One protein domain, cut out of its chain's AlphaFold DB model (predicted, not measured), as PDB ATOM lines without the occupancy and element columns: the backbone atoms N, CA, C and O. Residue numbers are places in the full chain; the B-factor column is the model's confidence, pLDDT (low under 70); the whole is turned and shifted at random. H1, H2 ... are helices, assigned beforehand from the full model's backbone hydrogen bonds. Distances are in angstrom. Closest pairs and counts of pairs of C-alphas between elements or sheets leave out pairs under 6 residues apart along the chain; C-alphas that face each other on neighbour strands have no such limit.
ATOM      1  N   MET A 118     198.876 199.036 249.474       85.25
ATOM      2  CA  MET A 118     197.512 198.571 249.213       85.25
ATOM      3  C   MET A 118     197.492 197.212 248.501       85.25
ATOM      4  O   MET A 118     196.744 196.332 248.910       85.25
ATOM      5  N   LYS A 119     198.324 197.015 247.469       86.12
ATOM      6  CA  LYS A 119     198.456 195.726 246.769       86.12
ATOM      7  C   LYS A 119     198.921 194.621 247.711       86.12
ATOM      8  O   LYS A 119     198.341 193.543 247.704       86.12
ATOM      9  N   ASP A 120     199.920 194.909 248.539       84.69
ATOM     10  CA  ASP A 120     200.444 193.952 249.512       84.69
ATOM     11  C   ASP A 120     199.388 193.620 250.574       84.69
ATOM     12  O   ASP A 120     199.235 192.464 250.952       84.69
ATOM     13  N   GLY A 121     198.610 194.615 251.019       86.56
ATOM     14  CA  GLY A 121     197.461 194.413 251.905       86.56
ATOM     15  C   GLY A 121     196.403 193.487 251.304       86.56
ATOM     16  O   GLY A 121     196.018 192.517 251.946       86.56
ATOM     17  N   ILE A 122     196.006 193.733 250.053       87.44
ATOM     18  CA  ILE A 122     195.027 192.898 249.339       87.44
ATOM     19  C   ILE A 122     195.553 191.469 249.163       87.44
ATOM     20  O   ILE A 122     194.825 190.512 249.394       87.44
ATOM     21  N   LEU A 123     196.821 191.298 248.779       86.62
ATOM     22  CA  LEU A 123     197.410 189.965 248.624       86.62
ATOM     23  C   LEU A 123     197.449 189.201 249.950       86.62
ATOM     24  O   LEU A 123     197.130 188.015 249.967       86.62
ATOM     25  N   ARG A 124     197.800 189.867 251.056       87.31
ATOM     26  CA  ARG A 124     197.759 189.269 252.397       87.31
ATOM     27  C   ARG A 124     196.354 188.842 252.794       87.31
ATOM     28  O   ARG A 124     196.169 187.710 253.228       87.31
ATOM     29  N   GLU A 125     195.376 189.723 252.598       91.00
ATOM     30  CA  GLU A 125     193.972 189.439 252.892       91.00
ATOM     31  C   GLU A 125     193.499 188.220 252.095       91.00
ATOM     32  O   GLU A 125     193.025 187.253 252.686       91.00
ATOM     33  N   ILE A 126     193.766 188.180 250.788       91.69
ATOM     34  CA  ILE A 126     193.408 187.045 249.929       91.69
ATOM     35  C   ILE A 126     194.109 185.756 250.366       91.69
ATOM     36  O   ILE A 126     193.470 184.709 250.403       91.69
ATOM     37  N   LEU A 127     195.401 185.796 250.706       90.38
ATOM     38  CA  LEU A 127     196.120 184.611 251.187       90.38
ATOM     39  C   LEU A 127     195.534 184.093 252.507       90.38
ATOM     40  O   LEU A 127     195.375 182.883 252.663       90.38
ATOM     41  N   SER A 128     195.167 184.996 253.419       89.44
ATOM     42  CA  SER A 128     194.513 184.630 254.674       89.44
ATOM     43  C   SER A 128     193.125 184.032 254.428       89.44
ATOM     44  O   SER A 128     192.832 182.954 254.934       89.44
ATOM     45  N   GLU A 129     192.303 184.643 253.568       91.31
ATOM     46  CA  GLU A 129     190.985 184.124 253.197       91.31
ATOM     47  C   GLU A 129     191.092 182.740 252.562       91.31
ATOM     48  O   GLU A 129     190.346 181.839 252.924       91.31
ATOM     49  N   VAL A 130     192.045 182.549 251.646       90.06
ATOM     50  CA  VAL A 130     192.271 181.279 250.951       90.06
ATOM     51  C   VAL A 130     192.607 180.144 251.925       90.06
ATOM     52  O   VAL A 130     192.202 179.005 251.683       90.06
ATOM     53  N   ALA A 131     193.278 180.435 253.044       89.00
ATOM     54  CA  ALA A 131     193.515 179.450 254.100       89.00
ATOM     55  C   ALA A 131     192.215 179.036 254.824       89.00
ATOM     56  O   ALA A 131     192.067 177.866 255.182       89.00
ATOM     57  N   ILE A 190     189.342 173.932 242.827       72.38
ATOM     58  CA  ILE A 190     190.764 173.769 243.110       72.38
ATOM     59  C   ILE A 190     190.892 173.973 244.613       72.38
ATOM     60  O   ILE A 190     191.039 175.084 245.114       72.38
ATOM     61  N   ARG A 191     190.727 172.883 245.355       81.44
ATOM     62  CA  ARG A 191     190.779 172.884 246.811       81.44
ATOM     63  C   ARG A 191     192.223 172.707 247.243       81.44
ATOM     64  O   ARG A 191     192.892 171.757 246.839       81.44
ATOM     65  N   LEU A 192     192.694 173.605 248.102       85.19
ATOM     66  CA  LEU A 192     193.986 173.432 248.753       85.19
ATOM     67  C   LEU A 192     193.928 172.244 249.707       85.19
ATOM     68  O   LEU A 192     193.022 172.156 250.544       85.19
ATOM     69  N   LEU A 193     194.927 171.366 249.599       89.25
ATOM     70  CA  LEU A 193     195.160 170.314 250.582       89.25
ATOM     71  C   LEU A 193     195.358 170.957 251.967       89.25
ATOM     72  O   LEU A 193     196.038 171.981 252.038       89.25
ATOM     73  N   PRO A 194     194.858 170.354 253.062       88.12
ATOM     74  CA  PRO A 194     194.951 170.931 254.408       88.12
ATOM     75  C   PRO A 194     196.367 171.374 254.795       88.12
ATOM     76  O   PRO A 194     196.563 172.489 255.257       88.12
ATOM     77  N   ARG A 195     197.384 170.567 254.463       89.25
ATOM     78  CA  ARG A 195     198.796 170.912 254.705       89.25
ATOM     79  C   ARG A 195     199.266 172.178 253.981       89.25
ATOM     80  O   ARG A 195     200.102 172.900 254.506       89.25
ATOM     81  N   LEU A 196     198.753 172.445 252.779       90.69
ATOM     82  CA  LEU A 196     199.076 173.668 252.036       90.69
ATOM     83  C   LEU A 196     198.354 174.886 252.616       90.69
ATOM     84  O   LEU A 196     198.852 175.996 252.469       90.69
ATOM     85  N   ARG A 197     197.210 174.695 253.284       91.06
ATOM     86  CA  ARG A 197     196.497 175.780 253.974       91.06
ATOM     87  C   ARG A 197     197.300 176.269 255.170       91.06
ATOM     88  O   ARG A 197     197.549 177.464 255.267       91.06
ATOM     89  N   ASP A 198     197.773 175.341 256.002       93.25
ATOM     90  CA  ASP A 198     198.630 175.659 257.149       93.25
ATOM     91  C   ASP A 198     199.900 176.387 256.692       93.25
ATOM     92  O   ASP A 198     200.280 177.402 257.265       93.25
ATOM     93  N   LEU A 199     200.506 175.925 255.594       93.62
ATOM     94  CA  LEU A 199     201.680 176.551 254.988       93.62
ATOM     95  C   LEU A 199     201.413 177.992 254.518       93.62
ATOM     96  O   LEU A 199     202.195 178.898 254.800       93.62
ATOM     97  N   VAL A 200     200.301 178.219 253.808       93.00
ATOM     98  CA  VAL A 200     199.884 179.561 253.367       93.00
ATOM     99  C   VAL A 200     199.607 180.461 254.573       93.00
ATOM    100  O   VAL A 200     199.990 181.631 254.555       93.00
ATOM    101  N   LEU A 201     199.015 179.921 255.642       93.19
ATOM    102  CA  LEU A 201     198.752 180.653 256.877       93.19
ATOM    103  C   LEU A 201     200.058 181.064 257.575       93.19
ATOM    104  O   LEU A 201     200.231 182.240 257.886       93.19
ATOM    105  N   ILE A 202     201.004 180.138 257.752       92.56
ATOM    106  CA  ILE A 202     202.322 180.417 258.345       92.56
ATOM    107  C   ILE A 202     203.055 181.505 257.549       92.56
ATOM    108  O   ILE A 202     203.587 182.451 258.130       92.56
ATOM    109  N   ILE A 203     203.027 181.423 256.216       90.12
ATOM    110  CA  ILE A 203     203.697 182.397 255.348       90.12
ATOM    111  C   ILE A 203     202.991 183.752 255.367       90.12
ATOM    112  O   ILE A 203     203.667 184.776 255.387       90.12
ATOM    113  N   SER A 204     201.658 183.792 255.416       90.56
ATOM    114  CA  SER A 204     200.915 185.051 255.574       90.56
ATOM    115  C   SER A 204     201.254 185.749 256.898       90.56
ATOM    116  O   SER A 204     201.580 186.934 256.888       90.56
ATOM    117  N   ALA A 205     201.322 185.002 258.006       89.25
ATOM    118  CA  ALA A 205     201.718 185.529 259.311       89.25
ATOM    119  C   ALA A 205     203.175 186.027 259.324       89.25
ATOM    120  O   ALA A 205     203.488 187.036 259.958       89.25
ATOM    121  N   TYR A 206     204.070 185.354 258.594       88.19
ATOM    122  CA  TYR A 206     205.441 185.822 258.405       88.19
ATOM    123  C   TYR A 206     205.494 187.126 257.595       88.19
ATOM    124  O   TYR A 206     206.160 188.080 257.995       88.19
ATOM    125  N   LEU A 207     204.748 187.208 256.489       85.06
ATOM    126  CA  LEU A 207     204.652 188.429 255.686       85.06
ATOM    127  C   LEU A 207     204.074 189.599 256.497       85.06
ATOM    128  O   LEU A 207     204.518 190.730 256.306       85.06
ATOM    129  N   ASP A 208     203.159 189.344 257.434       85.50
ATOM    130  CA  ASP A 208     202.669 190.356 258.377       85.50
ATOM    131  C   ASP A 208     203.770 190.820 259.333       85.50
ATOM    132  O   ASP A 208     203.993 192.025 259.479       85.50
ATOM    133  N   ALA A 209     204.517 189.885 259.927       83.94
ATOM    134  CA  ALA A 209     205.608 190.199 260.848       83.94
ATOM    135  C   ALA A 209     206.700 191.057 260.183       83.94
ATOM    136  O   ALA A 209     207.167 192.028 260.781       83.94
ATOM    137  N   THR A 210     207.041 190.769 258.922       77.12
ATOM    138  CA  THR A 210     208.068 191.519 258.168       77.12
ATOM    139  C   THR A 210     207.674 192.959 257.826       77.12
ATOM    140  O   THR A 210     208.546 193.775 257.544       77.12
ATOM    141  N   THR A 211     206.385 193.320 257.873       71.75
ATOM    142  CA  THR A 211     205.974 194.725 257.668       71.75
ATOM    143  C   THR A 211     206.185 195.613 258.882       71.75
ATOM    144  O   THR A 211     206.140 196.840 258.760       71.75
ATOM    145  N   THR A 212     206.418 195.019 260.053       75.25
ATOM    146  CA  THR A 212     206.756 195.788 261.244       75.25
ATOM    147  C   THR A 212     208.247 196.139 261.188       75.25
ATOM    148  O   THR A 212     209.066 195.230 261.096       75.25
ATOM    149  N   PRO A 213     208.636 197.431 261.218       62.09
ATOM    150  CA  PRO A 213     210.016 197.888 260.990       62.09
ATOM    151  C   PRO A 213     210.967 197.603 262.173       62.09
ATOM    152  O   PRO A 213     211.828 198.411 262.510       62.09
ATOM    153  N   VAL A 214     210.789 196.476 262.866       67.75
ATOM    154  CA  VAL A 214     211.617 196.068 264.002       67.75
ATOM    155  C   VAL A 214     212.695 195.107 263.495       67.75
ATOM    156  O   VAL A 214     212.575 193.889 263.607       67.75
ATOM    157  N   ASP A 215     213.773 195.679 262.955       57.47
ATOM    158  CA  ASP A 215     214.903 195.000 262.285       57.47
ATOM    159  C   ASP A 215     215.722 194.018 263.156       57.47
ATOM    160  O   ASP A 215     216.698 193.426 262.699       57.47
ATOM    161  N   LEU A 216     215.360 193.801 264.421       59.25
ATOM    162  CA  LEU A 216     216.201 193.066 265.376       59.25
ATOM    163  C   LEU A 216     215.946 191.549 265.437       59.25
ATOM    164  O   LEU A 216     216.652 190.855 266.167       59.25
ATOM    165  N   VAL A 217     214.971 191.010 264.692       61.31
ATOM    166  CA  VAL A 217     214.577 189.582 264.791       61.31
ATOM    167  C   VAL A 217     214.746 188.793 263.475       61.31
ATOM    168  O   VAL A 217     214.656 187.566 263.479       61.31
ATOM    169  N   GLY A 218     215.079 189.457 262.361       59.97
ATOM    170  CA  GLY A 218     214.997 188.869 261.013       59.97
ATOM    171  C   GLY A 218     215.870 187.631 260.771       59.97
ATOM    172  O   GLY A 218     215.383 186.617 260.279       59.97
ATOM    173  N   ALA A 219     217.140 187.648 261.187       72.12
ATOM    174  CA  ALA A 219     218.093 186.613 260.765       72.12
ATOM    175  C   ALA A 219     217.786 185.199 261.303       72.12
ATOM    176  O   ALA A 219     218.017 184.211 260.615       72.12
ATOM    177  N   ARG A 220     217.244 185.076 262.524       75.69
ATOM    178  CA  ARG A 220     216.951 183.758 263.130       75.69
ATOM    179  C   ARG A 220     215.602 183.183 262.698       75.69
ATOM    180  O   ARG A 220     215.401 181.976 262.783       75.69
ATOM    181  N   GLN A 221     214.671 184.035 262.273       78.56
ATOM    182  CA  GLN A 221     213.353 183.597 261.810       78.56
ATOM    183  C   GLN A 221     213.416 183.019 260.395       78.56
ATOM    184  O   GLN A 221     212.702 182.064 260.100       78.56
ATOM    185  N   GLU A 222     214.315 183.535 259.552       80.94
ATOM    186  CA  GLU A 222     214.544 183.001 258.206       80.94
ATOM    187  C   GLU A 222     215.069 181.558 258.223       80.94
ATOM    188  O   GLU A 222     214.611 180.738 257.430       80.94
ATOM    189  N   GLU A 223     215.974 181.221 259.149       88.06
ATOM    190  CA  GLU A 223     216.475 179.847 259.305       88.06
ATOM    191  C   GLU A 223     215.379 178.881 259.770       88.06
ATOM    192  O   GLU A 223     215.328 177.741 259.312       88.06
ATOM    193  N   LEU A 224     214.470 179.343 260.638       90.81
ATOM    194  CA  LEU A 224     213.374 178.525 261.159       90.81
ATOM    195  C   LEU A 224     212.319 178.205 260.088       90.81
ATOM    196  O   LEU A 224     211.713 177.140 260.134       90.81
ATOM    197  N   LEU A 225     212.113 179.113 259.130       92.31
ATOM    198  CA  LEU A 225     211.098 178.993 258.075       92.31
ATOM    199  C   LEU A 225     211.662 178.503 256.736       92.31
ATOM    200  O   LEU A 225     210.923 178.436 255.754       92.31
ATOM    201  N   ALA A 226     212.953 178.171 256.654       92.25
ATOM    202  CA  ALA A 226     213.587 177.774 255.398       92.25
ATOM    203  C   ALA A 226     212.882 176.572 254.740       92.25
ATOM    204  O   ALA A 226     212.630 176.595 253.534       92.25
ATOM    205  N   GLU A 227     212.495 175.573 255.537       95.12
ATOM    206  CA  GLU A 227     211.765 174.389 255.064       95.12
ATOM    207  C   GLU A 227     210.364 174.751 254.543       95.12
ATOM    208  O   GLU A 227     209.988 174.356 253.437       95.12
ATOM    209  N   ASP A 228     209.614 175.575 255.281       94.50
ATOM    210  CA  ASP A 228     208.280 176.030 254.873       94.50
ATOM    211  C   ASP A 228     208.336 176.868 253.584       94.50
ATOM    212  O   ASP A 228     207.504 176.725 252.683       94.50
ATOM    213  N   ILE A 229     209.365 177.705 253.435       91.69
ATOM    214  CA  ILE A 229     209.597 178.495 252.222       91.69
ATOM    215  C   ILE A 229     209.894 177.580 251.027       91.69
ATOM    216  O   ILE A 229     209.402 177.832 249.921       91.69
ATOM    217  N   GLU A 230     210.679 176.518 251.207       94.31
ATOM    218  CA  GLU A 230     210.959 175.541 250.149       94.31
ATOM    219  C   GLU A 230     209.710 174.748 249.751       94.31
ATOM    220  O   GLU A 230     209.422 174.617 248.555       94.31
ATOM    221  N   LEU A 231     208.915 174.301 250.726       93.75
ATOM    222  CA  LEU A 231     207.638 173.633 250.477       93.75
ATOM    223  C   LEU A 231     206.654 174.546 249.741       93.75
ATOM    224  O   LEU A 231     205.955 174.099 248.827       93.75
ATOM    225  N   PHE A 232     206.623 175.833 250.083       93.94
ATOM    226  CA  PHE A 232     205.763 176.804 249.412       93.94
ATOM    227  C   PHE A 232     206.203 177.035 247.976       93.94
ATOM    228  O   PHE A 232     205.374 177.034 247.067       93.94
ATOM    229  N   ARG A 233     207.515 177.145 247.745       92.25
ATOM    230  CA  ARG A 233     208.086 177.248 246.396       92.25
ATOM    231  C   ARG A 233     207.760 176.028 245.546       92.25
ATOM    232  O   ARG A 233     207.361 176.193 244.397       92.25
ATOM    233  N   ALA A 234     207.864 174.825 246.106       95.75
ATOM    234  CA  ALA A 234     207.526 173.593 245.398       95.75
ATOM    235  C   ALA A 234     206.041 173.530 244.989       95.75
ATOM    236  O   ALA A 234     205.704 172.933 243.969       95.75
ATOM    237  N   ASN A 235     205.151 174.176 245.752       94.62
ATOM    238  CA  ASN A 235     203.702 174.154 245.533       94.62
ATOM    239  C   ASN A 235     203.132 175.471 244.976       94.62
ATOM    240  O   ASN A 235     201.911 175.638 244.916       94.62
ATOM    241  N   ILE A 236     203.989 176.390 244.521       93.56
ATOM    242  CA  ILE A 236     203.585 177.752 244.151       93.56
ATOM    243  C   ILE A 236     202.540 177.782 243.031       93.56
ATOM    244  O   ILE A 236     201.638 178.610 243.067       93.56
ATOM    245  N   LEU A 237     202.600 176.846 242.078       92.69
ATOM    246  CA  LEU A 237     201.644 176.773 240.967       92.69
ATOM    247  C   LEU A 237     200.220 176.455 241.444       92.69
ATOM    248  O   LEU A 237     199.257 177.040 240.952       92.69
ATOM    249  N   HIS A 238     200.084 175.572 242.437       90.75
ATOM    250  CA  HIS A 238     198.782 175.212 243.000       90.75
ATOM    251  C   HIS A 238     198.203 176.377 243.803       90.75
ATOM    252  O   HIS A 238     197.036 176.724 243.641       90.75
ATOM    253  N   ILE A 239     199.038 177.020 244.623       91.56
ATOM    254  CA  ILE A 239     198.643 178.192 245.410       91.56
ATOM    255  C   ILE A 239     198.247 179.343 244.472       91.56
ATOM    256  O   ILE A 239     197.191 179.944 244.651       91.56
ATOM    257  N   ALA A 240     199.026 179.597 243.418       90.75
ATOM    258  CA  ALA A 240     198.751 180.636 242.429       90.75
ATOM    259  C   ALA A 240     197.431 180.410 241.681       90.75
ATOM    260  O   ALA A 240     196.701 181.372 241.442       90.75
ATOM    261  N   ALA A 241     197.091 179.162 241.346       91.81
ATOM    262  CA  ALA A 241     195.815 178.838 240.714       91.81
ATOM    263  C   ALA A 241     194.624 179.182 241.628       91.81
ATOM    264  O   ALA A 241     193.670 179.825 241.186       91.81
ATOM    265  N   VAL A 242     194.706 178.827 242.916       91.00
ATOM    266  CA  VAL A 242     193.647 179.106 243.902       91.00
ATOM    267  C   VAL A 242     193.522 180.600 244.186       91.00
ATOM    268  O   VAL A 242     192.418 181.141 244.169       91.00
ATOM    269  N   VAL A 243     194.647 181.291 244.375       91.44
ATOM    270  CA  VAL A 243     194.666 182.746 244.579       91.44
ATOM    271  C   VAL A 243     194.085 183.465 243.361       91.44
ATOM    272  O   VAL A 243     193.262 184.359 243.520       91.44
ATOM    273  N   SER A 244     194.428 183.039 242.142       91.81
ATOM    274  CA  SER A 244     193.880 183.622 240.907       91.81
ATOM    275  C   SER A 244     192.366 183.405 240.787       91.81
ATOM    276  O   SER A 244     191.632 184.321 240.413       91.81
ATOM    277  N   SER A 245     191.871 182.220 241.157       91.38
ATOM    278  CA  SER A 245     190.430 181.946 241.223       91.38
ATOM    279  C   SER A 245     189.726 182.853 242.243       91.38
ATOM    280  O   SER A 245     188.683 183.431 241.941       91.38
ATOM    281  N   ARG A 246     190.326 183.083 243.417       89.19
ATOM    282  CA  ARG A 246     189.763 184.002 244.419       89.19
ATOM    283  C   ARG A 246     189.781 185.459 243.955       89.19
ATOM    284  O   ARG A 246     188.786 186.153 244.134       89.19
ATOM    285  N   VAL A 247     190.868 185.915 243.331       90.75
ATOM    286  CA  VAL A 247     190.985 187.283 242.791       90.75
ATOM    287  C   VAL A 247     189.906 187.546 241.740       90.75
ATOM    288  O   VAL A 247     189.225 188.562 241.816       90.75
ATOM    289  N   THR A 248     189.703 186.620 240.801       92.00
ATOM    290  CA  THR A 248     188.659 186.754 239.767       92.00
ATOM    291  C   THR A 248     187.248 186.729 240.360       92.00
ATOM    292  O   THR A 248     186.383 187.495 239.933       92.00
ATOM    293  N   ALA A 249     187.010 185.918 241.398       90.00
ATOM    294  CA  ALA A 249     185.752 185.942 242.137       90.00
ATOM    295  C   ALA A 249     185.519 187.297 242.832       90.00
ATOM    296  O   ALA A 249     184.435 187.872 242.707       90.00
ATOM    297  N   LEU A 250     186.532 187.848 243.507       89.00
ATOM    298  CA  LEU A 250     186.448 189.166 244.142       89.00
ATOM    299  C   LEU A 250     186.222 190.278 243.116       89.00
ATOM    300  O   LEU A 250     185.341 191.110 243.323       89.00
ATOM    301  N   GLU A 251     186.934 190.256 241.988       92.00
ATOM    302  CA  GLU A 251     186.726 191.185 240.875       92.00
ATOM    303  C   GLU A 251     185.273 191.147 240.393       92.00
ATOM    304  O   GLU A 251     184.614 192.183 240.364       92.00
ATOM    305  N   SER A 252     184.730 189.953 240.131       92.44
ATOM    306  CA  SER A 252     183.333 189.806 239.708       92.44
ATOM    307  C   SER A 252     182.335 190.335 240.749       92.44
ATOM    308  O   SER A 252     181.342 190.971 240.391       92.44
ATOM    309  N   SER A 253     182.619 190.146 242.045       90.06
ATOM    310  CA  SER A 253     181.781 190.657 243.135       90.06
ATOM    311  C   SER A 253     181.844 192.184 243.259       90.06
ATOM    312  O   SER A 253     180.818 192.829 243.487       90.06
ATOM    313  N   LEU A 254     183.022 192.781 243.049       87.06
ATOM    314  CA  LEU A 254     183.223 194.228 243.061       87.06
ATOM    315  C   LEU A 254     182.601 194.888 241.831       87.06
ATOM    316  O   LEU A 254     182.001 195.950 241.972       87.06
ATOM    317  N   SER A 255     182.674 194.256 240.656       89.38
ATOM    318  CA  SER A 255     181.951 194.697 239.461       89.38
ATOM    319  C   SER A 255     180.440 194.689 239.694       89.38
ATOM    320  O   SER A 255     179.785 195.692 239.433       89.38
ATOM    321  N   ALA A 256     179.893 193.624 240.291       89.94
ATOM    322  CA  ALA A 256     178.474 193.573 240.641       89.94
ATOM    323  C   ALA A 256     178.075 194.660 241.661       89.94
ATOM    324  O   ALA A 256     177.002 195.251 241.552       89.94
ATOM    325  N   LEU A 257     178.933 194.963 242.642       84.62
ATOM    326  CA  LEU A 257     178.714 196.070 243.582       84.62
ATOM    327  C   LEU A 257     178.816 197.446 242.910       84.62
ATOM    328  O   LEU A 257     178.054 198.347 243.260       84.62
ATOM    329  N   ALA A 258     179.727 197.614 241.949       85.50
ATOM    330  CA  ALA A 258     179.863 198.839 241.171       85.50
ATOM    331  C   ALA A 258     178.636 199.079 240.279       85.50
ATOM    332  O   ALA A 258     178.163 200.209 240.206       85.50
TER     333      ALA A 258
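What this domain is: This is residues 118 to 131 and 190 to 258 of the 453 residues of an uncharacterized protein of Phialophora americana (UniProt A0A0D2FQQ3). Two helices, H1 and H2, lie side by side and run opposite ways, and H3, H4 and H5 follow one another in a wide, open curve round them, H4 crossing H2 near its beginning and H5 crossing the last part of H1. The last residues of the long H5, 251 to 258, stick out at one end of the longest axis, and the short H3 lies towards the other end, beyond H2. The printed part has 83 residues, in a domain that is all helix, with five named helices in the order H1, H2, H3, H4, H5 and no named strand. It is only just loose, close to compact, with a radius of gyration of the C-alphas of 14.5 A, and its outline is only just flat, spanning 45 by 29 by 16 A.

Where its parts are: H1, residues 118 to 131, begins at C-alpha 118 at (197.512, 198.571, 249.213) and measures 20.1 A from first to last C-alpha. After the cut, H2 takes residues 194 to 210 and measures 24.7 A, with C-alpha 194 at (194.951, 170.931, 254.408). H3 is residues 218 to 224, 10.5 A, and H4 is residues 226 to 234, 12.4 A. H5, residues 236 to 258, is the longest at 31.9 A and ends at C-alpha 258 at (179.863, 198.839, 241.171).

How they stand to each other: H1 and H2 touch at a shallow tilt of 28 degrees, opposite ways; their closest C-alphas, of Ala 131 and Arg 197, are 4.7 A apart. H1 touches H5 with residues 126 to 130 alone, at a steep tilt of 69 degrees, only just short of about perpendicular; the closest C-alphas, of Val 130 and Val 243, are 7.0 A apart. H2 touches H4 with residues 196 to 203 alone, at a steep tilt of 60 degrees; the closest C-alphas, of Leu 199 and Asp 228, are 6.6 A apart. H2 and H5 are near each other. H3 touches no helix: it is close to H2 but not clearly touching, the closest C-alphas, of Thr 210 and Gly 218, being 7.9 A apart. H3 and H4 meet only through their link, as do H4 and H5. H1 is apart from H3 and H4, and H3 is apart from H5. In H1, H2, H4 and H5 every O i to N i+4 pair is within hydrogen-bond range; in H3 1 of 3 is, beside 2 of 4 O i to N i+3 pairs.

The domain as a whole: The two C-alphas farthest apart, of Arg 220 and Ala 258, are 45.7 A apart. Residues 132 to 189 are cut out, and C-alphas 131 and 190 are 12.7 A apart across the cut. The links H3 to H4 and H4 to H5 are tight, H2 to H3 is short, and no link printed whole is long. Residues 251 to 258 of H5 stand free. The mean pLDDT of the printed part is 86.6; residues 213 to 218, of which 218 belongs to H3, are under 70.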